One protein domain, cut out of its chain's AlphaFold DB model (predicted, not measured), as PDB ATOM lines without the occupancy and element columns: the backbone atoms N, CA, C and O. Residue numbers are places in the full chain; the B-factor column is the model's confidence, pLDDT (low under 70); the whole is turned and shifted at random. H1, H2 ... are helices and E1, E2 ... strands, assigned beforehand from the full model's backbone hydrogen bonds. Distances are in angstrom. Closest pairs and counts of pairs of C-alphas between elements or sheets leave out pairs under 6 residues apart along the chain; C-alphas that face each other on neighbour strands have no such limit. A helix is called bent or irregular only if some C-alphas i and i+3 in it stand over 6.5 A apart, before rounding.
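AT A GLANCE: This is residues 106 to 288 of the 458 residues of a protein of Rhizopus delemar (strain RA 99-880 / ATCC MYA-4621 / FGSC 9543 / NRRL 43880) (UniProt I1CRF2). A twisted sheet of five strands, E3 E2 E1 E4 E7, curls round helix H3 on one of its faces; H4 packs on that same face, while H1 and H2 cover part of the opposite face. The long strands E2 and E3 bend sharply and run on together as a two-stranded arm, the small hairpin of E5 and E6 lies far from the sheet, and residues 117 to 122 of the link after E1 stick out. The printed part has 183 residues, with seven named strands and four named helices in the order E1 E2 E3 H1 E4 H2 E5 E6 E7 H3 H4; the large sheet is mixed and the class is mixed, helices and strands. The whole is only just compact, close to loose, with a radius of gyration of the C-alphas of 18.7 A and spans of 57 by 43 by 33 A.

HOW THE PARTS SIT: E1, residues 106 to 113, and E2, residues 127 to 147, form an antiparallel hairpin, with N 109 and O 131 3.2 A apart. E3, residues 153 to 171, forms a hairpin with E2, with N 144 and O 156 2.8 A apart; E1 E2 E3 are a meander, each strand the antiparallel neighbour of the one before. E2 bends by 113 degrees at residue 139 and E3 by 83 degrees at residue 165. H1, residues 176 to 186, is on the sheet at a height over the sheet of 9.2 A. E4, residues 192 to 196, is parallel to E1, with N 108 and O 194 2.9 A apart. E3, H1 and E4 are a split strand-helix-strand unit, two strands running the same way with E2 and E1 between them, its crossover right-handed. H2, residues 199 to 204, is irregular, only just, with C-alphas 200 and 203 6.9 A apart. It touches H1, the closest C-alphas being those of Val 176 and Ala 200, 4.6 A, at a steep tilt of 43 degrees, the same way. E5, residues 208 to 210, and E6, residues 217 to 219, form an antiparallel hairpin, with N 218 and O 209 2.8 A apart. E7, residues 230 to 234, is an edge strand parallel to E4, with N 232 and O 193 2.8 A apart; E6 and E7 are apart. H3, residues 258 to 270, comes closest to E1 at the C-alphas of Gln 107 and Ile 260, 6.0 A. H4, residues 281 to 288, only just touches H3, with 3 pairs of C-alphas within 8 A, the closest those of Val 267 and Tyr 288, 7.2 A. Every O i to N i+4 pair is within hydrogen-bond range in H3 and H4, against 5 of 7 in H1 and 0 of 2 in H2, where 2 of 3 O i to N i+3 pairs are.

IN THESE COORDINATES: E1 begins at C-alpha 106 (31.540, -33.744, 48.767) and is 21.7 A long. E2 measures 36.6 A and E3 41.6 A from first to last C-alpha, H1 15.4 A and H3 18.6 A. H4 ends at C-alpha 288 (24.308, -16.756, 42.755).

THE WHOLE: The C-alphas farthest apart are those of Arg 213 and Arg 274, 58.9 A. The printed part has no cut. The links E1 to E2 and E7 to H3 are long; in the latter, residues 242 to 243 pair with 254 to 255, antiparallel. The mean pLDDT of the printed part is 79.7, and it is under 70 at residues 114 to 125, 148 to 149 and 206 to 227.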
ATOM      1  N   VAL A 106      31.661 -35.200  48.728       97.06
ATOM      2  CA  VAL A 106      31.540 -33.744  48.767       97.06
ATOM      3  C   VAL A 106      32.935 -33.141  48.696       97.06
ATOM      4  O   VAL A 106      33.823 -33.582  49.420       97.06
ATOM      5  N   GLN A 107      33.133 -32.146  47.836       97.44
ATOM      6  CA  GLN A 107      34.376 -31.376  47.768       97.44
ATOM      7  C   GLN A 107      34.219 -30.085  48.572       97.44
ATOM      8  O   GLN A 107      33.186 -29.420  48.461       97.44
ATOM      9  N   ILE A 108      35.220 -29.757  49.390       96.38
ATOM     10  CA  ILE A 108      35.247 -28.568  50.249       96.38
ATOM     11  C   ILE A 108      36.560 -27.836  50.025       96.38
ATOM     12  O   ILE A 108      37.610 -28.469  49.924       96.38
ATOM     13  N   ASP A 109      36.467 -26.517  49.924       96.06
ATOM     14  CA  ASP A 109      37.605 -25.633  49.721       96.06
ATOM     15  C   ASP A 109      37.260 -24.218  50.204       96.06
ATOM     16  O   ASP A 109      36.085 -23.833  50.297       96.06
ATOM     17  N   GLU A 110      38.284 -23.418  50.476       93.81
ATOM     18  CA  GLU A 110      38.172 -22.003  50.785       93.81
ATOM     19  C   GLU A 110      38.735 -21.134  49.672       93.81
ATOM     20  O   GLU A 110      39.801 -21.365  49.112       93.81
ATOM     21  N   SER A 111      38.085 -19.999  49.429       91.94
ATOM     22  CA  SER A 111      38.615 -19.013  48.501       91.94
ATOM     23  C   SER A 111      38.563 -17.598  49.049       91.94
ATOM     24  O   SER A 111      37.529 -17.117  49.518       91.94
ATOM     25  N   LYS A 112      39.691 -16.884  48.939       87.50
ATOM     26  CA  LYS A 112      39.790 -15.472  49.321       87.50
ATOM     27  C   LYS A 112      39.291 -14.578  48.190       87.50
ATOM     28  O   LYS A 112      39.903 -14.443  47.129       87.50
ATOM     29  N   PHE A 113      38.165 -13.927  48.429       84.88
ATOM     30  CA  PHE A 113      37.532 -12.975  47.532       84.88
ATOM     31  C   PHE A 113      38.102 -11.580  47.816       84.88
ATOM     32  O   PHE A 113      38.197 -11.167  48.961       84.88
ATOM     33  N   GLY A 114      38.544 -10.857  46.782       68.88
ATOM     34  CA  GLY A 114      39.164  -9.530  46.947       68.88
ATOM     35  C   GLY A 114      40.697  -9.523  47.078       68.88
ATOM     36  O   GLY A 114      41.276  -8.442  47.167       68.88
ATOM     37  N   LYS A 115      41.384 -10.681  47.010       55.22
ATOM     38  CA  LYS A 115      42.856 -10.732  46.848       55.22
ATOM     39  C   LYS A 115      43.242 -10.213  45.452       55.22
ATOM     40  O   LYS A 115      42.578 -10.508  44.456       55.22
ATOM     41  N   ARG A 116      44.319  -9.423  45.374       53.88
ATOM     42  CA  ARG A 116      44.884  -8.943  44.102       53.88
ATOM     43  C   ARG A 116      45.490 -10.117  43.333       53.88
ATOM     44  O   ARG A 116      46.245 -10.892  43.909       53.88
ATOM     45  N   LYS A 117      45.283 -10.179  42.017       43.38
ATOM     46  CA  LYS A 117      46.189 -10.925  41.134       43.38
ATOM     47  C   LYS A 117      47.449 -10.063  40.945       43.38
ATOM     48  O   LYS A 117      47.326  -8.918  40.516       43.38
ATOM     49  N   TYR A 118      48.636 -10.573  41.281       38.66
ATOM     50  CA  TYR A 118      49.938  -9.898  41.090       38.66
ATOM     51  C   TYR A 118      50.213  -8.627  41.921       38.66
ATOM     52  O   TYR A 118      50.955  -7.759  41.468       38.66
ATOM     53  N   HIS A 119      49.623  -8.473  43.110       44.16
ATOM     54  CA  HIS A 119      49.953  -7.393  44.060       44.16
ATOM     55  C   HIS A 119      49.832  -5.928  43.560       44.16
ATOM     56  O   HIS A 119      50.156  -5.007  44.306       44.16
ATOM     57  N   ARG A 120      49.283  -5.639  42.371       43.75
ATOM     58  CA  ARG A 120      49.116  -4.261  41.846       43.75
ATOM     59  C   ARG A 120      47.717  -3.689  42.138       43.75
ATOM     60  O   ARG A 120      46.728  -4.376  41.900       43.75
ATOM     61  N   GLY A 121      47.617  -2.440  42.616       49.31
ATOM     62  CA  GLY A 121      46.340  -1.705  42.796       49.31
ATOM     63  C   GLY A 121      46.056  -1.205  44.223       49.31
ATOM     64  O   GLY A 121      46.977  -1.108  45.020       49.31
ATOM     65  N   HIS A 122      44.794  -0.871  44.547       45.38
ATOM     66  CA  HIS A 122      44.322  -0.473  45.893       45.38
ATOM     67  C   HIS A 122      44.094  -1.707  46.790       45.38
ATOM     68  O   HIS A 122      43.812  -2.799  46.292       45.38
ATOM     69  N   ARG A 123      44.302  -1.603  48.113       48.47
ATOM     70  CA  ARG A 123      44.125  -2.728  49.062       48.47
ATOM     71  C   ARG A 123      42.642  -2.799  49.425       48.47
ATOM     72  O   ARG A 123      42.057  -1.778  49.758       48.47
ATOM     73  N   VAL A 124      42.029  -3.970  49.308       56.09
ATOM     74  CA  VAL A 124      40.674  -4.221  49.815       56.09
ATOM     75  C   VAL A 124      40.804  -5.368  50.799       56.09
ATOM     76  O   VAL A 124      41.542  -6.320  50.542       56.09
ATOM     77  N   GLU A 125      40.151  -5.247  51.947       63.38
ATOM     78  CA  GLU A 125      40.086  -6.325  52.922       63.38
ATOM     79  C   GLU A 125      39.377  -7.527  52.280       63.38
ATOM     80  O   GLU A 125      38.214  -7.438  51.881       63.38
ATOM     81  N   GLY A 126      40.114  -8.621  52.078       73.69
ATOM     82  CA  GLY A 126      39.582  -9.810  51.420       73.69
ATOM     83  C   GLY A 126      38.568 -10.538  52.304       73.69
ATOM     84  O   GLY A 126      38.712 -10.570  53.522       73.69
ATOM     85  N   VAL A 127      37.562 -11.149  51.685       87.31
ATOM     86  CA  VAL A 127      36.544 -11.973  52.348       87.31
ATOM     87  C   VAL A 127      36.874 -13.436  52.116       87.31
ATOM     88  O   VAL A 127      37.061 -13.844  50.971       87.31
ATOM     89  N   TRP A 128      36.933 -14.234  53.173       91.19
ATOM     90  CA  TRP A 128      37.018 -15.681  53.025       91.19
ATOM     91  C   TRP A 128      35.637 -16.253  52.727       91.19
ATOM     92  O   TRP A 128      34.651 -15.901  53.376       91.19
ATOM     93  N   VAL A 129      35.566 -17.123  51.726       94.12
ATOM     94  CA  VAL A 129      34.353 -17.848  51.353       94.12
ATOM     95  C   VAL A 129      34.652 -19.333  51.447       94.12
ATOM     96  O   VAL A 129      35.612 -19.794  50.839       94.12
ATOM     97  N   LEU A 130      33.830 -20.059  52.198       95.56
ATOM     98  CA  LEU A 130      33.819 -21.516  52.215       95.56
ATOM     99  C   LEU A 130      32.874 -22.003  51.118       95.56
ATOM    100  O   LEU A 130      31.732 -21.534  51.036       95.56
ATOM    101  N   GLY A 131      33.355 -22.922  50.292       95.88
ATOM    102  CA  GLY A 131      32.572 -23.589  49.266       95.88
ATOM    103  C   GLY A 131      32.455 -25.075  49.536       95.88
ATOM    104  O   GLY A 131      33.376 -25.710  50.036       95.88
ATOM    105  N   VAL A 132      31.287 -25.617  49.216       95.94
ATOM    106  CA  VAL A 132      30.974 -27.036  49.347       95.94
ATOM    107  C   VAL A 132      30.161 -27.447  48.127       95.94
ATOM    108  O   VAL A 132      29.178 -26.781  47.792       95.94
ATOM    109  N   VAL A 133      30.540 -28.535  47.460       96.19
ATOM    110  CA  VAL A 133      29.831 -29.036  46.273       96.19
ATOM    111  C   VAL A 133      29.756 -30.554  46.259       96.19
ATOM    112  O   VAL A 133      30.723 -31.247  46.570       96.19
ATOM    113  N   GLU A 134      28.592 -31.076  45.892       96.06
ATOM    114  CA  GLU A 134      28.392 -32.506  45.694       96.06
ATOM    115  C   GLU A 134      28.980 -32.974  44.371       96.06
ATOM    116  O   GLU A 134      28.758 -32.367  43.319       96.06
ATOM    117  N   ALA A 135      29.679 -34.101  44.436       96.12
ATOM    118  CA  ALA A 135      30.173 -34.830  43.290       96.12
ATOM    119  C   ALA A 135      29.340 -36.098  43.091       96.12
ATOM    120  O   ALA A 135      29.328 -36.999  43.935       96.12
ATOM    121  N   ILE A 136      28.657 -36.187  41.950       95.19
ATOM    122  CA  ILE A 136      27.884 -37.370  41.562       95.19
ATOM    123  C   ILE A 136      28.651 -38.118  40.478       95.19
ATOM    124  O   ILE A 136      28.952 -37.549  39.426       95.19
ATOM    125  N   ALA A 137      28.959 -39.392  40.721       92.56
ATOM    126  CA  ALA A 137      29.656 -40.231  39.753       92.56
ATOM    127  C   ALA A 137      28.832 -40.390  38.465       92.56
ATOM    128  O   ALA A 137      27.643 -40.703  38.503       92.56
ATOM    129  N   LEU A 138      29.473 -40.199  37.308       91.00
ATOM    130  CA  LEU A 138      28.835 -40.363  35.995       91.00
ATOM    131  C   LEU A 138      28.872 -41.808  35.478       91.00
ATOM    132  O   LEU A 138      28.277 -42.107  34.445       91.00
ATOM    133  N   GLY A 139      29.601 -42.698  36.155       87.25
ATOM    134  CA  GLY A 139      29.856 -44.063  35.681       87.25
ATOM    135  C   GLY A 139      30.820 -44.138  34.489       87.25
ATOM    136  O   GLY A 139      31.049 -45.217  33.950       87.25
ATOM    137  N   THR A 140      31.405 -43.011  34.080       86.50
ATOM    138  CA  THR A 140      32.411 -42.916  33.017       86.50
ATOM    139  C   THR A 140      33.766 -42.514  33.596       86.50
ATOM    140  O   THR A 140      33.862 -41.972  34.696       86.50
ATOM    141  N   SER A 141      34.844 -42.794  32.863       84.00
ATOM    142  CA  SER A 141      36.202 -42.361  33.210       84.00
ATOM    143  C   SER A 141      36.803 -41.558  32.065       84.00
ATOM    144  O   SER A 141      36.523 -41.824  30.897       84.00
ATOM    145  N   ARG A 142      37.607 -40.544  32.382       81.19
ATOM    146  CA  ARG A 142      38.429 -39.824  31.408       81.19
ATOM    147  C   ARG A 142      39.829 -40.418  31.410       81.19
ATOM    148  O   ARG A 142      40.370 -40.753  32.459       81.19
ATOM    149  N   VAL A 143      40.410 -40.512  30.224       79.44
ATOM    150  CA  VAL A 143      41.808 -40.884  30.045       79.44
ATOM    151  C   VAL A 143      42.670 -39.642  30.272       79.44
ATOM    152  O   VAL A 143      42.508 -38.647  29.567       79.44
ATOM    153  N   VAL A 144      43.555 -39.683  31.263       74.12
ATOM    154  CA  VAL A 144      44.514 -38.616  31.564       74.12
ATOM    155  C   VAL A 144      45.919 -39.140  31.307       74.12
ATOM    156  O   VAL A 144      46.304 -40.179  31.837       74.12
ATOM    157  N   THR A 145      46.682 -38.415  30.495       74.44
ATOM    158  CA  THR A 145      48.096 -38.708  30.261       74.44
ATOM    159  C   THR A 145      48.930 -37.894  31.237       74.44
ATOM    160  O   THR A 145      48.923 -36.665  31.179       74.44
ATOM    161  N   VAL A 146      49.641 -38.573  32.129       70.81
ATOM    162  CA  VAL A 146      50.559 -37.962  33.091       70.81
ATOM    163  C   VAL A 146      51.977 -38.094  32.554       70.81
ATOM    164  O   VAL A 146      52.429 -39.193  32.234       70.81
ATOM    165  N   SER A 147      52.677 -36.970  32.443       71.31
ATOM    166  CA  SER A 147      54.104 -36.954  32.126       71.31
ATOM    167  C   SER A 147      54.896 -37.204  33.404       71.31
ATOM    168  O   SER A 147      54.812 -36.417  34.342       71.31
ATOM    169  N   GLN A 148      55.655 -38.292  33.443       69.94
ATOM    170  CA  GLN A 148      56.571 -38.605  34.533       69.94
ATOM    171  C   GLN A 148      57.872 -37.796  34.404       69.94
ATOM    172  O   GLN A 148      58.255 -37.363  33.314       69.94
ATOM    173  N   GLU A 149      58.589 -37.630  35.518       67.75
ATOM    174  CA  GLU A 149      59.858 -36.885  35.582       67.75
ATOM    175  C   GLU A 149      60.956 -37.468  34.675       67.75
ATOM    176  O   GLU A 149      61.805 -36.742  34.163       67.75
ATOM    177  N   ASN A 150      60.908 -38.776  34.415       78.44
ATOM    178  CA  ASN A 150      61.807 -39.480  33.494       78.44
ATOM    179  C   ASN A 150      61.450 -39.271  32.001       78.44
ATOM    180  O   ASN A 150      62.098 -39.852  31.131       78.44
ATOM    181  N   GLY A 151      60.422 -38.469  31.693       73.81
ATOM    182  CA  GLY A 151      59.929 -38.214  30.338       73.81
ATOM    183  C   GLY A 151      58.974 -39.280  29.785       73.81
ATOM    184  O   GLY A 151      58.502 -39.130  28.658       73.81
ATOM    185  N   ALA A 152      58.668 -40.337  30.545       74.75
ATOM    186  CA  ALA A 152      57.668 -41.330  30.170       74.75
ATOM    187  C   ALA A 152      56.251 -40.767  30.340       74.75
ATOM    188  O   ALA A 152      55.972 -40.012  31.268       74.75
ATOM    189  N   THR A 153      55.336 -41.149  29.453       75.69
ATOM    190  CA  THR A 153      53.916 -40.821  29.583       75.69
ATOM    191  C   THR A 153      53.147 -42.037  30.069       75.69
ATOM    192  O   THR A 153      53.207 -43.110  29.473       75.69
ATOM    193  N   GLU A 154      52.404 -41.864  31.156       78.50
ATOM    194  CA  GLU A 154      51.526 -42.889  31.701       78.50
ATOM    195  C   GLU A 154      50.072 -42.484  31.490       78.50
ATOM    196  O   GLU A 154      49.666 -41.360  31.785       78.50
ATOM    197  N   THR A 155      49.278 -43.414  30.978       76.12
ATOM    198  CA  THR A 155      47.852 -43.209  30.758       76.12
ATOM    199  C   THR A 155      47.076 -43.750  31.949       76.12
ATOM    200  O   THR A 155      47.141 -44.944  32.235       76.12
ATOM    201  N   ARG A 156      46.304 -42.892  32.617       75.81
ATOM    202  CA  ARG A 156      45.484 -43.253  33.779       75.81
ATOM    203  C   ARG A 156      44.008 -42.982  33.521       75.81
ATOM    204  O   ARG A 156      43.645 -42.024  32.840       75.81
ATOM    205  N   LEU A 157      43.150 -43.841  34.067       75.44
ATOM    206  CA  LEU A 157      41.702 -43.646  34.063       75.44
ATOM    207  C   LEU A 157      41.304 -42.880  35.323       75.44
ATOM    208  O   LEU A 157      41.570 -43.334  36.432       75.44
ATOM    209  N   VAL A 158      40.656 -41.734  35.142       77.94
ATOM    210  CA  VAL A 158      40.144 -40.903  36.234       77.94
ATOM    211  C   VAL A 158      38.617 -40.913  36.171       77.94
ATOM    212  O   VAL A 158      38.070 -40.554  35.122       77.94
ATOM    213  N   PRO A 159      37.907 -41.323  37.238       83.50
ATOM    214  CA  PRO A 159      36.450 -41.276  37.270       83.50
ATOM    215  C   PRO A 159      35.932 -39.861  37.004       83.50
ATOM    216  O   PRO A 159      36.510 -38.878  37.465       83.50
ATOM    217  N   GLN A 160      34.843 -39.758  36.247       86.94
ATOM    218  CA  GLN A 160      34.194 -38.482  35.982       86.94
ATOM    219  C   GLN A 160      33.021 -38.267  36.931       86.94
ATOM    220  O   GLN A 160      32.236 -39.177  37.215       86.94
ATOM    221  N   PHE A 161      32.879 -37.020  37.359       92.62
ATOM    222  CA  PHE A 161      31.844 -36.577  38.273       92.62
ATOM    223  C   PHE A 161      31.149 -35.349  37.698       92.62
ATOM    224  O   PHE A 161      31.767 -34.549  36.994       92.62
ATOM    225  N   LYS A 162      29.868 -35.183  38.018       93.81
ATOM    226  CA  LYS A 162      29.149 -33.927  37.804       93.81
ATOM    227  C   LYS A 162      28.907 -33.230  39.136       93.81
ATOM    228  O   LYS A 162      28.670 -33.896  40.144       93.81
ATOM    229  N   ALA A 163      28.931 -31.901  39.103       93.75
ATOM    230  CA  ALA A 163      28.448 -31.082  40.204       93.75
ATOM    231  C   ALA A 163      26.935 -31.270  40.378       93.75
ATOM    232  O   ALA A 163      26.212 -31.347  39.379       93.75
ATOM    233  N   ASP A 164      26.466 -31.270  41.622       91.88
ATOM    234  CA  ASP A 164      25.040 -31.188  41.945       91.88
ATOM    235  C   ASP A 164      24.778 -30.050  42.944       91.88
ATOM    236  O   ASP A 164      25.107 -28.886  42.649       91.88
ATOM    237  N   ARG A 165      24.220 -30.360  44.123       91.56
ATOM    238  CA  ARG A 165      23.911 -29.359  45.146       91.56
ATOM    239  C   ARG A 165      25.190 -28.731  45.691       91.56
ATOM    240  O   ARG A 165      26.260 -29.344  45.734       91.56
ATOM    241  N   ARG A 166      25.075 -27.471  46.103       91.88
ATOM    242  CA  ARG A 166      26.207 -26.651  46.539       91.88
ATOM    243  C   ARG A 166      25.824 -25.714  47.668       91.88
ATOM    244  O   ARG A 166      24.671 -25.309  47.794       91.88
ATOM    245  N   PHE A 167      26.820 -25.339  48.448       91.31
ATOM    246  CA  PHE A 167      26.703 -24.386  49.537       91.31
ATOM    247  C   PHE A 167      27.892 -23.428  49.498       91.31
ATOM    248  O   PHE A 167      29.031 -23.835  49.274       91.31
ATOM    249  N   LEU A 168      27.609 -22.143  49.687       93.25
ATOM    250  CA  LEU A 168      28.600 -21.075  49.736       93.25
ATOM    251  C   LEU A 168      28.266 -20.178  50.923       93.25
ATOM    252  O   LEU A 168      27.136 -19.702  51.036       93.25
ATOM    253  N   CYS A 169      29.244 -19.892  51.777       91.19
ATOM    254  CA  CYS A 169      29.074 -18.896  52.830       91.19
ATOM    255  C   CYS A 169      30.359 -18.117  53.082       91.19
ATOM    256  O   CYS A 169      31.464 -18.655  53.012       91.19
ATOM    257  N   THR A 170      30.220 -16.840  53.423       92.06
ATOM    258  CA  THR A 170      31.349 -16.056  53.925       92.06
ATOM    259  C   THR A 170      31.719 -16.514  55.327       92.06
ATOM    260  O   THR A 170      30.836 -16.711  56.163       92.06
ATOM    261  N   VAL A 171      33.013 -16.615  55.603       88.06
ATOM    262  CA  VAL A 171      33.548 -16.978  56.916       88.06
ATOM    263  C   VAL A 171      34.521 -15.900  57.401       88.06
ATOM    264  O   VAL A 171      35.209 -15.282  56.586       88.06
ATOM    265  N   PRO A 172      34.600 -15.637  58.717       84.75
ATOM    266  CA  PRO A 172      35.534 -14.646  59.249       84.75
ATOM    267  C   PRO A 172      37.002 -15.066  59.076       84.75
ATOM    268  O   PRO A 172      37.876 -14.212  58.962       84.75
ATOM    269  N   ASN A 173      37.284 -16.371  59.059       84.88
ATOM    270  CA  ASN A 173      38.615 -16.954  58.897       84.88
ATOM    271  C   ASN A 173      38.505 -18.440  58.492       84.88
ATOM    272  O   ASN A 173      37.441 -19.043  58.625       84.88
ATOM    273  N   ARG A 174      39.613 -19.024  58.019       88.19
ATOM    274  CA  ARG A 174      39.718 -20.429  57.569       88.19
ATOM    275  C   ARG A 174      40.271 -21.386  58.638       88.19
ATOM    276  O   ARG A 174      41.007 -22.319  58.326       88.19
ATOM    277  N   ASN A 175      40.010 -21.111  59.917       85.50
ATOM    278  CA  ASN A 175      40.527 -21.940  61.009       85.50
ATOM    279  C   ASN A 175      39.561 -23.079  61.384       85.50
ATOM    280  O   ASN A 175      38.369 -23.047  61.073       85.50
ATOM    281  N   VAL A 176      40.075 -24.069  62.121       83.12
ATOM    282  CA  VAL A 176      39.323 -25.256  62.573       83.12
ATOM    283  C   VAL A 176      38.030 -24.875  63.309       83.12
ATOM    284  O   VAL A 176      36.988 -25.494  63.098       83.12
ATOM    285  N   ARG A 177      38.086 -23.848  64.173       83.00
ATOM    286  CA  ARG A 177      36.952 -23.402  65.005       83.00
ATOM    287  C   ARG A 177      35.818 -22.799  64.180       83.00
ATOM    288  O   ARG A 177      34.686 -22.798  64.648       83.00
ATOM    289  N   THR A 178      36.112 -22.322  62.975       84.69
ATOM    290  CA  THR A 178      35.120 -21.776  62.048       84.69
ATOM    291  C   THR A 178      34.608 -22.843  61.083       84.69
ATOM    292  O   THR A 178      33.401 -22.998  60.928       84.69
ATOM    293  N   LEU A 179      35.506 -23.609  60.463       88.81
ATOM    294  CA  LEU A 179      35.162 -24.501  59.353       88.81
ATOM    295  C   LEU A 179      34.465 -25.786  59.809       88.81
ATOM    296  O   LEU A 179      33.410 -26.145  59.287       88.81
ATOM    297  N   ILE A 180      35.005 -26.462  60.828       89.12
ATOM    298  CA  ILE A 180      34.491 -27.766  61.271       89.12
ATOM    299  C   ILE A 180      33.033 -27.692  61.760       89.12
ATOM    300  O   ILE A 180      32.250 -28.575  61.396       89.12
ATOM    301  N   PRO A 181      32.599 -26.675  62.538       87.94
ATOM    302  CA  PRO A 181      31.190 -26.551  62.911       87.94
ATOM    303  C   PRO A 181      30.252 -26.366  61.715       87.94
ATOM    304  O   PRO A 181      29.151 -26.912  61.723       87.94
ATOM    305  N   ILE A 182      30.681 -25.634  60.680       88.75
ATOM    306  CA  ILE A 182      29.890 -25.435  59.458       88.75
ATOM    307  C   ILE A 182      29.757 -26.765  58.709       88.75
ATOM    308  O   ILE A 182      28.644 -27.173  58.384       88.75
ATOM    309  N   ILE A 183      30.865 -27.487  58.527       90.88
ATOM    310  CA  ILE A 183      30.886 -28.822  57.910       90.88
ATOM    311  C   ILE A 183      29.925 -29.771  58.634       90.88
ATOM    312  O   ILE A 183      29.060 -30.378  58.008       90.88
ATOM    313  N   ARG A 184      29.999 -29.831  59.969       89.06
ATOM    314  CA  ARG A 184      29.122 -30.681  60.792       89.06
ATOM    315  C   ARG A 184      27.646 -30.317  60.713       89.06
ATOM    316  O   ARG A 184      26.792 -31.180  60.883       89.06
ATOM    317  N   LYS A 185      27.345 -29.040  60.487       88.88
ATOM    318  CA  LYS A 185      25.974 -28.540  60.388       88.88
ATOM    319  C   LYS A 185      25.329 -28.868  59.041       88.88
ATOM    320  O   LYS A 185      24.122 -29.092  59.008       88.88
ATOM    321  N   TYR A 186      26.108 -28.860  57.959       90.75
ATOM    322  CA  TYR A 186      25.584 -28.887  56.590       90.75
ATOM    323  C   TYR A 186      25.948 -30.144  55.787       90.75
ATOM    324  O   TYR A 186      25.483 -30.275  54.655       90.75
ATOM    325  N   ILE A 187      26.743 -31.069  56.338       92.75
ATOM    326  CA  ILE A 187      27.128 -32.318  55.663       92.75
ATOM    327  C   ILE A 187      26.610 -33.534  56.431       92.75
ATOM    328  O   ILE A 187      26.891 -33.702  57.621       92.75
ATOM    329  N   VAL A 188      25.905 -34.418  55.716       92.75
ATOM    330  CA  VAL A 188      25.335 -35.665  56.242       92.75
ATOM    331  C   VAL A 188      26.442 -36.536  56.853       92.75
ATOM    332  O   VAL A 188      27.404 -36.869  56.150       92.75
ATOM    333  N   PRO A 189      26.319 -36.958  58.125       90.25
ATOM    334  CA  PRO A 189      27.207 -37.951  58.724       90.25
ATOM    335  C   PRO A 189      27.317 -39.216  57.859       90.25
ATOM    336  O   PRO A 189      26.320 -39.729  57.359       90.25
ATOM    337  N   GLY A 190      28.528 -39.730  57.680       87.81
ATOM    338  CA  GLY A 190      28.858 -40.877  56.827       87.81
ATOM    339  C   GLY A 190      29.321 -40.495  55.419       87.81
ATOM    340  O   GLY A 190      29.786 -41.356  54.677       87.81
ATOM    341  N   THR A 191      29.227 -39.216  55.047       92.62
ATOM    342  CA  THR A 191      29.659 -38.722  53.732       92.62
ATOM    343  C   THR A 191      31.180 -38.772  53.574       92.62
ATOM    344  O   THR A 191      31.927 -38.474  54.512       92.62
ATOM    345  N   THR A 192      31.638 -39.108  52.364       93.88
ATOM    346  CA  THR A 192      33.037 -38.934  51.963       93.88
ATOM    347  C   THR A 192      33.303 -37.462  51.655       93.88
ATOM    348  O   THR A 192      32.625 -36.879  50.812       93.88
ATOM    349  N   ILE A 193      34.289 -36.860  52.313       94.88
ATOM    350  CA  ILE A 193      34.709 -35.471  52.098       94.88
ATOM    351  C   ILE A 193      36.058 -35.477  51.377       94.88
ATOM    352  O   ILE A 193      36.951 -36.211  51.788       94.88
ATOM    353  N   ARG A 194      36.224 -34.648  50.344       94.75
ATOM    354  CA  ARG A 194      37.507 -34.347  49.695       94.75
ATOM    355  C   ARG A 194      37.882 -32.892  49.920       94.75
ATOM    356  O   ARG A 194      37.071 -32.015  49.630       94.75
ATOM    357  N   THR A 195      39.095 -32.651  50.396       93.81
ATOM    358  CA  THR A 195      39.661 -31.301  50.551       93.81
ATOM    359  C   THR A 195      41.085 -31.261  50.018       93.81
ATOM    360  O   THR A 195      41.679 -32.306  49.729       93.81
ATOM    361  N   ASP A 196      41.641 -30.057  49.938       86.50
ATOM    362  CA  ASP A 196      43.085 -29.867  49.869       86.50
ATOM    363  C   ASP A 196      43.773 -30.283  51.193       86.50
ATOM    364  O   ASP A 196      43.129 -30.693  52.169       86.50
ATOM    365  N   GLY A 197      45.103 -30.196  51.226       83.19
ATOM    366  CA  GLY A 197      45.927 -30.510  52.395       83.19
ATOM    367  C   GLY A 197      45.860 -29.493  53.540       83.19
ATOM    368  O   GLY A 197      46.717 -29.540  54.423       83.19
ATOM    369  N   TRP A 198      44.895 -28.564  53.558       86.06
ATOM    370  CA  TRP A 198      44.873 -27.501  54.557       86.06
ATOM    371  C   TRP A 198      44.692 -28.047  55.981       86.06
ATOM    372  O   TRP A 198      43.754 -28.786  56.300       86.06
ATOM    373  N   ARG A 199      45.578 -27.624  56.895       84.00
ATOM    374  CA  ARG A 199      45.662 -28.154  58.268       84.00
ATOM    375  C   ARG A 199      44.361 -28.012  59.058       84.00
ATOM    376  O   ARG A 199      44.113 -28.808  59.966       84.00
ATOM    377  N   ALA A 200      43.500 -27.047  58.722       84.44
ATOM    378  CA  ALA A 200      42.229 -26.885  59.421       84.44
ATOM    379  C   ALA A 200      41.270 -28.079  59.243       84.44
ATOM    380  O   ALA A 200      40.403 -28.294  60.094       84.44
ATOM    381  N   TYR A 201      41.459 -28.887  58.197       86.06
ATOM    382  CA  TYR A 201      40.683 -30.103  57.957       86.06
ATOM    383  C   TYR A 201      41.200 -31.326  58.715       86.06
ATOM    384  O   TYR A 201      40.495 -32.326  58.786       86.06
ATOM    385  N   SER A 202      42.366 -31.249  59.367       79.50
ATOM    386  CA  SER A 202      42.942 -32.364  60.143       79.50
ATOM    387  C   SER A 202      41.993 -32.932  61.205       79.50
ATOM    388  O   SER A 202      42.051 -34.117  61.525       79.50
ATOM    389  N   GLY A 203      41.064 -32.116  61.717       75.38
ATOM    390  CA  GLY A 203      40.010 -32.548  62.637       75.38
ATOM    391  C   GLY A 203      38.980 -33.521  62.040       75.38
ATOM    392  O   GLY A 203      38.127 -34.006  62.783       75.38
ATOM    393  N   LEU A 204      39.031 -33.784  60.731       82.44
ATOM    394  CA  LEU A 204      38.221 -34.780  60.026       82.44
ATOM    395  C   LEU A 204      38.945 -36.134  59.882       82.44
ATOM    396  O   LEU A 204      38.283 -37.138  59.613       82.44
ATOM    397  N   HIS A 205      40.272 -36.187  60.069       77.38
ATOM    398  CA  HIS A 205      41.051 -37.424  59.956       77.38
ATOM    399  C   HIS A 205      40.745 -38.389  61.100       77.38
ATOM    400  O   HIS A 205      40.630 -37.943  62.243       77.38
ATOM    401  N   PRO A 206      40.716 -39.710  60.849       67.00
ATOM    402  CA  PRO A 206      40.727 -40.708  61.912       67.00
ATOM    403  C   PRO A 206      41.906 -40.480  62.870       67.00
ATOM    404  O   PRO A 206      43.055 -40.398  62.441       67.00
ATOM    405  N   ARG A 207      41.646 -40.405  64.179       61.72
ATOM    406  CA  ARG A 207      42.722 -40.304  65.178       61.72
ATOM    407  C   ARG A 207      43.589 -41.561  65.213       61.72
ATOM    408  O   ARG A 207      43.108 -42.658  65.501       61.72
ATOM    409  N   GLU A 208      44.892 -41.364  65.052       55.84
ATOM    410  CA  GLU A 208      45.908 -42.343  65.425       55.84
ATOM    411  C   GLU A 208      46.068 -42.349  66.951       55.84
ATOM    412  O   GLU A 208      46.444 -41.342  67.553       55.84
ATOM    413  N   ARG A 209      45.777 -43.475  67.614       54.16
ATOM    414  CA  ARG A 209      46.227 -43.697  68.994       54.16
ATOM    415  C   ARG A 209      47.394 -44.666  68.958       54.16
ATOM    416  O   ARG A 209      47.229 -45.825  68.602       54.16
ATOM    417  N   TYR A 210      48.573 -44.215  69.358       53.53
ATOM    418  CA  TYR A 210      49.688 -45.126  69.583       53.53
ATOM    419  C   TYR A 210      49.527 -45.778  70.949       53.53
ATOM    420  O   TYR A 210      49.318 -45.109  71.963       53.53
ATOM    421  N   ASN A 211      49.632 -47.103  70.991       53.59
ATOM    422  CA  ASN A 211      49.754 -47.790  72.262       53.59
ATOM    423  C   ASN A 211      51.134 -47.471  72.854       53.59
ATOM    424  O   ASN A 211      52.148 -47.991  72.393       53.59
ATOM    425  N   ALA A 212      51.158 -46.646  73.904       55.38
ATOM    426  CA  ALA A 212      52.383 -46.188  74.564       55.38
ATOM    427  C   ALA A 212      53.296 -47.322  75.085       55.38
ATOM    428  O   ALA A 212      54.457 -47.072  75.385       55.38
ATOM    429  N   ARG A 213      52.796 -48.563  75.210       52.94
ATOM    430  CA  ARG A 213      53.585 -49.727  75.653       52.94
ATOM    431  C   ARG A 213      54.106 -50.599  74.516       52.94
ATOM    432  O   ARG A 213      55.093 -51.294  74.720       52.94
ATOM    433  N   THR A 214      53.437 -50.624  73.365       60.25
ATOM    434  CA  THR A 214      53.784 -51.544  72.266       60.25
ATOM    435  C   THR A 214      54.240 -50.836  70.996       60.25
ATOM    436  O   THR A 214      54.687 -51.510  70.074       60.25
ATOM    437  N   GLY A 215      54.097 -49.508  70.907       57.41
ATOM    438  CA  GLY A 215      54.357 -48.739  69.684       57.41
ATOM    439  C   GLY A 215      53.394 -49.062  68.535       57.41
ATOM    440  O   GLY A 215      53.507 -48.494  67.455       57.41
ATOM    441  N   ALA A 216      52.434 -49.966  68.753       53.28
ATOM    442  CA  ALA A 216      51.471 -50.360  67.743       53.28
ATOM    443  C   ALA A 216      50.449 -49.240  67.529       53.28
ATOM    444  O   ALA A 216      49.891 -48.706  68.497       53.28
ATOM    445  N   LEU A 217      50.178 -48.934  66.260       55.06
ATOM    446  CA  LEU A 217      49.081 -48.068  65.862       55.06
ATOM    447  C   LEU A 217      47.764 -48.748  66.252       55.06
ATOM    448  O   LEU A 217      47.319 -49.708  65.622       55.06
ATOM    449  N   GLN A 218      47.143 -48.264  67.321       53.44
ATOM    450  CA  GLN A 218      45.786 -48.626  67.678       53.44
ATOM    451  C   GLN A 218      44.874 -47.698  66.879       53.44
ATOM    452  O   GLN A 218      44.546 -46.587  67.295       53.44
ATOM    453  N   VAL A 219      44.504 -48.146  65.678       52.25
ATOM    454  CA  VAL A 219      43.428 -47.510  64.919       52.25
ATOM    455  C   VAL A 219      42.195 -47.613  65.804       52.25
ATOM    456  O   VAL A 219      41.715 -48.717  66.070       52.25
ATOM    457  N   ALA A 220      41.726 -46.483  66.329       47.84
ATOM    458  CA  ALA A 220      40.446 -46.442  67.007       47.84
ATOM    459  C   ALA A 220      39.410 -46.856  65.958       47.84
ATOM    460  O   ALA A 220      39.091 -46.081  65.059       47.84
ATOM    461  N   MET A 221      38.969 -48.116  66.006       44.47
ATOM    462  CA  MET A 221      37.880 -48.587  65.165       44.47
ATOM    463  C   MET A 221      36.670 -47.738  65.508       44.47
ATOM    464  O   MET A 221      36.081 -47.947  66.561       44.47
ATOM    465  N   MET A 222      36.383 -46.750  64.652       45.47
ATOM    466  CA  MET A 222      35.199 -45.894  64.704       45.47
ATOM    467  C   MET A 222      34.771 -45.567  66.140       45.47
ATOM    468  O   MET A 222      33.654 -45.884  66.544       45.47
ATOM    469  N   ASP A 223      35.673 -44.987  66.939       45.53
ATOM    470  CA  ASP A 223      35.274 -44.558  68.275       45.53
ATOM    471  C   ASP A 223      34.354 -43.338  68.135       45.53
ATOM    472  O   ASP A 223      34.641 -42.368  67.420       45.53
ATOM    473  N   SER A 224      33.190 -43.510  68.744       54.00
ATOM    474  CA  SER A 224      31.916 -42.844  68.494       54.00
ATOM    475  C   SER A 224      31.960 -41.305  68.540       54.00
ATOM    476  O   SER A 224      32.715 -40.693  69.288       54.00
ATOM    477  N   GLU A 225      31.131 -40.675  67.704       50.94
ATOM    478  CA  GLU A 225      30.856 -39.227  67.576       50.94
ATOM    479  C   GLU A 225      31.881 -38.317  66.872       50.94
ATOM    480  O   GLU A 225      31.461 -37.362  66.217       50.94
ATOM    481  N   GLN A 226      33.196 -38.562  66.932       48.81
ATOM    482  CA  GLN A 226      34.175 -37.589  66.393       48.81
ATOM    483  C   GLN A 226      34.561 -37.784  64.918       48.81
ATOM    484  O   GLN A 226      34.865 -36.797  64.248       48.81
ATOM    485  N   HIS A 227      34.496 -39.014  64.399       61.38
ATOM    486  CA  HIS A 227      34.922 -39.368  63.035       61.38
ATOM    487  C   HIS A 227      33.744 -39.899  62.226       61.38
ATOM    488  O   HIS A 227      33.693 -41.058  61.824       61.38
ATOM    489  N   ILE A 228      32.751 -39.036  62.043       75.44
ATOM    490  CA  ILE A 228      31.539 -39.365  61.293       75.44
ATOM    491  C   ILE A 228      31.731 -39.258  59.775       75.44
ATOM    492  O   ILE A 228      30.827 -39.634  59.046       75.44
ATOM    493  N   TYR A 229      32.866 -38.760  59.283       84.31
ATOM    494  CA  TYR A 229      33.134 -38.583  57.853       84.31
ATOM    495  C   TYR A 229      34.307 -39.450  57.406       84.31
ATOM    496  O   TYR A 229      35.245 -39.674  58.171       84.31
ATOM    497  N   ARG A 230      34.284 -39.882  56.142       88.56
ATOM    498  CA  ARG A 230      35.474 -40.421  55.476       88.56
ATOM    499  C   ARG A 230      36.178 -39.272  54.764       88.56
ATOM    500  O   ARG A 230      35.741 -38.861  53.696       88.56
ATOM    501  N   HIS A 231      37.232 -38.727  55.352       90.44
ATOM    502  CA  HIS A 231      37.947 -37.593  54.767       90.44
ATOM    503  C   HIS A 231      39.133 -38.055  53.928       90.44
ATOM    504  O   HIS A 231      39.962 -38.811  54.415       90.44
ATOM    505  N   GLN A 232      39.177 -37.613  52.675       92.00
ATOM    506  CA  GLN A 232      40.217 -37.862  51.687       92.00
ATOM    507  C   GLN A 232      40.932 -36.546  51.362       92.00
ATOM    508  O   GLN A 232      40.276 -35.510  51.219       92.00
ATOM    509  N   VAL A 233      42.254 -36.588  51.202       90.31
ATOM    510  CA  VAL A 233      43.072 -35.376  51.017       90.31
ATOM    511  C   VAL A 233      43.801 -35.401  49.683       90.31
ATOM    512  O   VAL A 233      44.543 -36.343  49.399       90.31
ATOM    513  N   VAL A 234      43.603 -34.342  48.895       87.44
ATOM    514  CA  VAL A 234      44.298 -34.094  47.627       87.44
ATOM    515  C   VAL A 234      45.516 -33.208  47.882       87.44
ATOM    516  O   VAL A 234      45.400 -32.130  48.460       87.44
ATOM    517  N   ASN A 235      46.691 -33.647  47.429       84.31
ATOM    518  CA  ASN A 235      47.925 -32.868  47.521       84.31
ATOM    519  C   ASN A 235      48.205 -32.113  46.208       84.31
ATOM    520  O   ASN A 235      48.731 -32.672  45.246       84.31
ATOM    521  N   HIS A 236      47.883 -30.822  46.177       77.94
ATOM    522  CA  HIS A 236      48.055 -29.989  44.982       77.94
ATOM    523  C   HIS A 236      49.520 -29.709  44.607       77.94
ATOM    524  O   HIS A 236      49.794 -29.395  43.449       77.94
ATOM    525  N   SER A 237      50.462 -29.900  45.533       77.19
ATOM    526  CA  SER A 237      51.902 -29.736  45.294       77.19
ATOM    527  C   SER A 237      52.492 -30.897  44.482       77.19
ATOM    528  O   SER A 237      53.478 -30.723  43.770       77.19
ATOM    529  N   LEU A 238      51.842 -32.069  44.502       70.06
ATOM    530  CA  LEU A 238      52.207 -33.221  43.665       70.06
ATOM    531  C   LEU A 238      51.499 -33.216  42.300       70.06
ATOM    532  O   LEU A 238      52.025 -33.754  41.324       70.06
ATOM    533  N   GLY A 239      50.303 -32.628  42.211       70.69
ATOM    534  CA  GLY A 239      49.571 -32.479  40.954       70.69
ATOM    535  C   GLY A 239      48.066 -32.269  41.128       70.69
ATOM    536  O   GLY A 239      47.535 -32.270  42.232       70.69
ATOM    537  N   PHE A 240      47.357 -32.129  40.002       72.75
ATOM    538  CA  PHE A 240      45.899 -31.899  39.970       72.75
ATOM    539  C   PHE A 240      45.066 -33.094  40.464       72.75
ATOM    540  O   PHE A 240      43.920 -32.938  40.873       72.75
ATOM    541  N   ALA A 241      45.631 -34.299  40.413       81.31
ATOM    542  CA  ALA A 241      45.048 -35.495  40.997       81.31
ATOM    543  C   ALA A 241      46.151 -36.257  41.730       81.31
ATOM    544  O   ALA A 241      47.265 -36.369  41.215       81.31
ATOM    545  N   THR A 242      45.847 -36.790  42.909       81.38
ATOM    546  CA  THR A 242      46.816 -37.490  43.766       81.38
ATOM    547  C   THR A 242      46.217 -38.732  44.391       81.38
ATOM    548  O   THR A 242      45.004 -38.912  44.397       81.38
ATOM    549  N   GLU A 243      47.067 -39.627  44.880       85.12
ATOM    550  CA  GLU A 243      46.606 -40.658  45.808       85.12
ATOM    551  C   GLU A 243      46.174 -40.000  47.123       85.12
ATOM    552  O   GLU A 243      46.739 -38.987  47.542       85.12
ATOM    553  N   ASP A 244      45.164 -40.583  47.763       85.50
ATOM    554  CA  ASP A 244      44.649 -40.111  49.046       85.50
ATOM    555  C   ASP A 244      45.748 -40.099  50.115       85.50
ATOM    556  O   ASP A 244      46.332 -41.137  50.430       85.50
ATOM    557  N   GLN A 245      46.011 -38.926  50.695       83.81
ATOM    558  CA  GLN A 245      47.057 -38.772  51.712       83.81
ATOM    559  C   GLN A 245      46.654 -39.350  53.080       83.81
ATOM    560  O   GLN A 245      47.506 -39.543  53.953       83.81
ATOM    561  N   VAL A 246      45.374 -39.680  53.284       82.25
ATOM    562  CA  VAL A 246      44.888 -40.300  54.522       82.25
ATOM    563  C   VAL A 246      45.069 -41.816  54.437       82.25
ATOM    564  O   VAL A 246      44.200 -42.557  53.971       82.25
ATOM    565  N   ARG A 247      46.226 -42.296  54.913       73.06
ATOM    566  CA  ARG A 247      46.665 -43.704  54.808       73.06
ATOM    567  C   ARG A 247      45.618 -44.720  55.279       73.06
ATOM    568  O   ARG A 247      45.508 -45.802  54.712       73.06
ATOM    569  N   GLN A 248      44.831 -44.386  56.299       72.25
ATOM    570  CA  GLN A 248      43.849 -45.291  56.905       72.25
ATOM    571  C   GLN A 248      42.644 -45.570  55.995       72.25
ATOM    572  O   GLN A 248      41.935 -46.555  56.202       72.25
ATOM    573  N   ASN A 249      42.409 -44.738  54.977       78.19
ATOM    574  CA  ASN A 249      41.271 -44.904  54.081       78.19
ATOM    575  C   ASN A 249      41.442 -46.051  53.082       78.19
ATOM    576  O   ASN A 249      40.437 -46.534  52.557       78.19
ATOM    577  N   ASN A 250      42.684 -46.457  52.778       75.88
ATOM    578  CA  ASN A 250      43.000 -47.415  51.710       75.88
ATOM    579  C   ASN A 250      42.269 -47.093  50.387       75.88
ATOM    580  O   ASN A 250      41.737 -47.982  49.717       75.88
ATOM    581  N   THR A 251      42.163 -45.805  50.043       82.06
ATOM    582  CA  THR A 251      41.507 -45.358  48.810       82.06
ATOM    583  C   THR A 251      42.322 -45.830  47.604       82.06
ATOM    584  O   THR A 251      43.529 -45.618  47.549       82.06
ATOM    585  N   GLN A 252      41.667 -46.479  46.640       78.75
ATOM    586  CA  GLN A 252      42.311 -46.912  45.401       78.75
ATOM    587  C   GLN A 252      42.144 -45.859  44.305       78.75
ATOM    588  O   GLN A 252      41.046 -45.340  44.105       78.75
ATOM    589  N   GLY A 253      43.216 -45.614  43.552       79.81
ATOM    590  CA  GLY A 253      43.222 -44.679  42.429       79.81
ATOM    591  C   GLY A 253      43.467 -43.226  42.837       79.81
ATOM    592  O   GLY A 253      43.683 -42.909  44.004       79.81
ATOM    593  N   MET A 254      43.459 -42.343  41.837       84.00
ATOM    594  CA  MET A 254      43.697 -40.914  42.041       84.00
ATOM    595  C   MET A 254      42.391 -40.184  42.363       84.00
ATOM    596  O   MET A 254      41.351 -40.444  41.754       84.00
ATOM    597  N   ILE A 255      42.472 -39.238  43.288       87.56
ATOM    598  CA  ILE A 255      41.405 -38.326  43.693       87.56
ATOM    599  C   ILE A 255      41.761 -36.886  43.303       87.56
ATOM    600  O   ILE A 255      42.935 -36.551  43.158       87.56
ATOM    601  N   ASN A 256      40.746 -36.042  43.118       89.25
ATOM    602  CA  ASN A 256      40.890 -34.629  42.766       89.25
ATOM    603  C   ASN A 256      39.778 -33.769  43.394       89.25
ATOM    604  O   ASN A 256      38.830 -34.296  43.991       89.25
ATOM    605  N   THR A 257      39.909 -32.455  43.222       90.69
ATOM    606  CA  THR A 257      38.987 -31.394  43.668       90.69
ATOM    607  C   THR A 257      38.497 -30.529  42.486       90.69
ATOM    608  O   THR A 257      38.041 -29.400  42.658       90.69
ATOM    609  N   ASP A 258      38.518 -31.073  41.261       90.19
ATOM    610  CA  ASP A 258      38.190 -30.343  40.021       90.19
ATOM    611  C   ASP A 258      36.795 -29.682  40.036       90.19
ATOM    612  O   ASP A 258      36.577 -28.646  39.405       90.19
ATOM    613  N   ILE A 259      35.813 -30.279  40.726       93.69
ATOM    614  CA  ILE A 259      34.435 -29.766  40.732       93.69
ATOM    615  C   ILE A 259      34.357 -28.471  41.534       93.69
ATOM    616  O   ILE A 259      33.695 -27.524  41.099       93.69
ATOM    617  N   ILE A 260      35.020 -28.411  42.691       94.88
ATOM    618  CA  ILE A 260      35.028 -27.196  43.504       94.88
ATOM    619  C   ILE A 260      35.893 -26.096  42.885       94.88
ATOM    620  O   ILE A 260      35.513 -24.926  42.925       94.88
ATOM    621  N   GLU A 261      36.974 -26.455  42.191       92.38
ATOM    622  CA  GLU A 261      37.732 -25.504  41.371       92.38
ATOM    623  C   GLU A 261      36.856 -24.892  40.263       92.38
ATOM    624  O   GLU A 261      36.846 -23.670  40.067       92.38
ATOM    625  N   GLY A 262      36.057 -25.724  39.583       91.62
ATOM    626  CA  GLY A 262      35.061 -25.283  38.605       91.62
ATOM    627  C   GLY A 262      34.004 -24.358  39.216       91.62
ATOM    628  O   GLY A 262      33.729 -23.289  38.670       91.62
ATOM    629  N   LEU A 263      33.483 -24.703  40.400       94.38
ATOM    630  CA  LEU A 263      32.564 -23.842  41.150       94.38
ATOM    631  C   LEU A 263      33.184 -22.464  41.419       94.38
ATOM    632  O   LEU A 263      32.527 -21.441  41.224       94.38
ATOM    633  N   TRP A 264      34.450 -22.402  41.833       94.19
ATOM    634  CA  TRP A 264      35.111 -21.120  42.064       94.19
ATOM    635  C   TRP A 264      35.301 -20.302  40.797       94.19
ATOM    636  O   TRP A 264      35.178 -19.073  40.855       94.19
ATOM    637  N   ALA A 265      35.598 -20.949  39.671       91.56
ATOM    638  CA  ALA A 265      35.678 -20.281  38.380       91.56
ATOM    639  C   ALA A 265      34.327 -19.651  38.005       91.56
ATOM    640  O   ALA A 265      34.288 -18.469  37.646       91.56
ATOM    641  N   ASP A 266      33.229 -20.388  38.182       91.88
ATOM    642  CA  ASP A 266      31.869 -19.917  37.908       91.88
ATOM    643  C   ASP A 266      31.497 -18.728  38.804       91.88
ATOM    644  O   ASP A 266      31.185 -17.638  38.312       91.88
ATOM    645  N   VAL A 267      31.618 -18.887  40.128       92.31
ATOM    646  CA  VAL A 267      31.259 -17.844  41.106       92.31
ATOM    647  C   VAL A 267      32.078 -16.574  40.874       92.31
ATOM    648  O   VAL A 267      31.543 -15.464  40.894       92.31
ATOM    649  N   LYS A 268      33.388 -16.698  40.626       87.88
ATOM    650  CA  LYS A 268      34.248 -15.534  40.361       87.88
ATOM    651  C   LYS A 268      33.960 -14.907  38.995       87.88
ATOM    652  O   LYS A 268      34.211 -13.715  38.832       87.88
ATOM    653  N   THR A 269      33.451 -15.650  38.024       86.94
ATOM    654  CA  THR A 269      33.066 -15.075  36.729       86.94
ATOM    655  C   THR A 269      31.796 -14.240  36.863       86.94
ATOM    656  O   THR A 269      31.744 -13.113  36.369       86.94
ATOM    657  N   GLU A 270      30.809 -14.736  37.606       84.38
ATOM    658  CA  GLU A 270      29.535 -14.042  37.817       84.38
ATOM    659  C   GLU A 270      29.670 -12.852  38.788       84.38
ATOM    660  O   GLU A 270      29.145 -11.756  38.559       84.38
ATOM    661  N   MET A 271      30.455 -13.013  39.857       84.38
ATOM    662  CA  MET A 271      30.663 -11.975  40.865       84.38
ATOM    663  C   MET A 271      31.791 -11.011  40.487       84.38
ATOM    664  O   MET A 271      32.981 -11.282  40.693       84.38
ATOM    665  N   GLN A 272      31.417  -9.814  40.023       76.06
ATOM    666  CA  GLN A 272      32.353  -8.713  39.760       76.06
ATOM    667  C   GLN A 272      33.230  -8.403  40.981       76.06
ATOM    668  O   GLN A 272      32.742  -8.327  42.107       76.06
ATOM    669  N   ALA A 273      34.520  -8.135  40.749       78.06
ATOM    670  CA  ALA A 273      35.507  -7.911  41.809       78.06
ATOM    671  C   ALA A 273      35.115  -6.805  42.807       78.06
ATOM    672  O   ALA A 273      35.365  -6.943  43.998       78.06
ATOM    673  N   ARG A 274      34.439  -5.744  42.349       75.19
ATOM    674  CA  ARG A 274      33.967  -4.646  43.214       75.19
ATOM    675  C   ARG A 274      32.900  -5.060  44.236       75.19
ATOM    676  O   ARG A 274      32.744  -4.363  45.226       75.19
ATOM    677  N   HIS A 275      32.191  -6.169  44.000       79.31
ATOM    678  CA  HIS A 275      31.181  -6.692  44.926       79.31
ATOM    679  C   HIS A 275      31.744  -7.763  45.876       79.31
ATOM    680  O   HIS A 275      31.014  -8.355  46.666       79.31
ATOM    681  N   ARG A 276      33.049  -8.048  45.801       83.19
ATOM    682  CA  ARG A 276      33.742  -9.030  46.645       83.19
ATOM    683  C   ARG A 276      34.228  -8.391  47.949       83.19
ATOM    684  O   ARG A 276      35.398  -8.493  48.298       83.19
ATOM    685  N   THR A 277      33.328  -7.681  48.621       82.69
ATOM    686  CA  THR A 277      33.570  -6.965  49.883       82.69
ATOM    687  C   THR A 277      32.841  -7.662  51.024       82.69
ATOM    688  O   THR A 277      31.879  -8.390  50.775       82.69
ATOM    689  N   LYS A 278      33.251  -7.434  52.281       80.81
ATOM    690  CA  LYS A 278      32.570  -8.017  53.458       80.81
ATOM    691  C   LYS A 278      31.068  -7.740  53.457       80.81
ATOM    692  O   LYS A 278      30.277  -8.590  53.840       80.81
ATOM    693  N   VAL A 279      30.701  -6.554  52.976       79.06
ATOM    694  CA  VAL A 279      29.320  -6.101  52.857       79.06
ATOM    695  C   VAL A 279      28.585  -6.847  51.754       79.06
ATOM    696  O   VAL A 279      27.532  -7.417  51.999       79.06
ATOM    697  N   GLU A 280      29.095  -6.814  50.524       81.00
ATOM    698  CA  GLU A 280      28.317  -7.247  49.363       81.00
ATOM    699  C   GLU A 280      28.416  -8.749  49.085       81.00
ATOM    700  O   GLU A 280      27.480  -9.327  48.529       81.00
ATOM    701  N   CYS A 281      29.516  -9.391  49.485       87.19
ATOM    702  CA  CYS A 281      29.797 -10.783  49.149       87.19
ATOM    703  C   CYS A 281      28.693 -11.745  49.617       87.19
ATOM    704  O   CYS A 281      28.246 -12.527  48.778       87.19
ATOM    705  N   PRO A 282      28.181 -11.681  50.866       88.50
ATOM    706  CA  PRO A 282      27.108 -12.577  51.303       88.50
ATOM    707  C   PRO A 282      25.858 -12.482  50.415       88.50
ATOM    708  O   PRO A 282      25.321 -13.498  49.981       88.50
ATOM    709  N   TYR A 283      25.436 -11.262  50.064       87.19
ATOM    710  CA  TYR A 283      24.262 -11.043  49.216       87.19
ATOM    711  C   TYR A 283      24.463 -11.574  47.796       87.19
ATOM    712  O   TYR A 283      23.531 -12.084  47.184       87.19
ATOM    713  N   ARG A 284      25.674 -11.430  47.253       89.38
ATOM    714  CA  ARG A 284      26.003 -11.900  45.902       89.38
ATOM    715  C   ARG A 284      26.127 -13.415  45.826       89.38
ATOM    716  O   ARG A 284      25.688 -13.987  44.837       89.38
ATOM    717  N   LEU A 285      26.663 -14.055  46.865       92.00
ATOM    718  CA  LEU A 285      26.664 -15.514  46.971       92.00
ATOM    719  C   LEU A 285      25.231 -16.049  47.067       92.00
ATOM    720  O   LEU A 285      24.903 -17.015  46.389       92.00
ATOM    721  N   MET A 286      24.365 -15.387  47.842       91.38
ATOM    722  CA  MET A 286      22.951 -15.760  47.936       91.38
ATOM    723  C   MET A 286      22.225 -15.620  46.589       91.38
ATOM    724  O   MET A 286      21.522 -16.538  46.174       91.38
ATOM    725  N   GLU A 287      22.430 -14.506  45.874       92.12
ATOM    726  CA  GLU A 287      21.891 -14.322  44.519       92.12
ATOM    727  C   GLU A 287      22.394 -15.418  43.565       92.12
ATOM    728  O   GLU A 287      21.585 -16.022  42.864       92.12
ATOM    729  N   TYR A 288      23.701 -15.703  43.573       92.94
ATOM    730  CA  TYR A 288      24.308 -16.756  42.755       92.94
ATOM    731  C   TYR A 288      23.665 -18.122  43.023       92.94
ATOM    732  O   TYR A 288      23.226 -18.790  42.089       92.94
TER     733      TYR A 288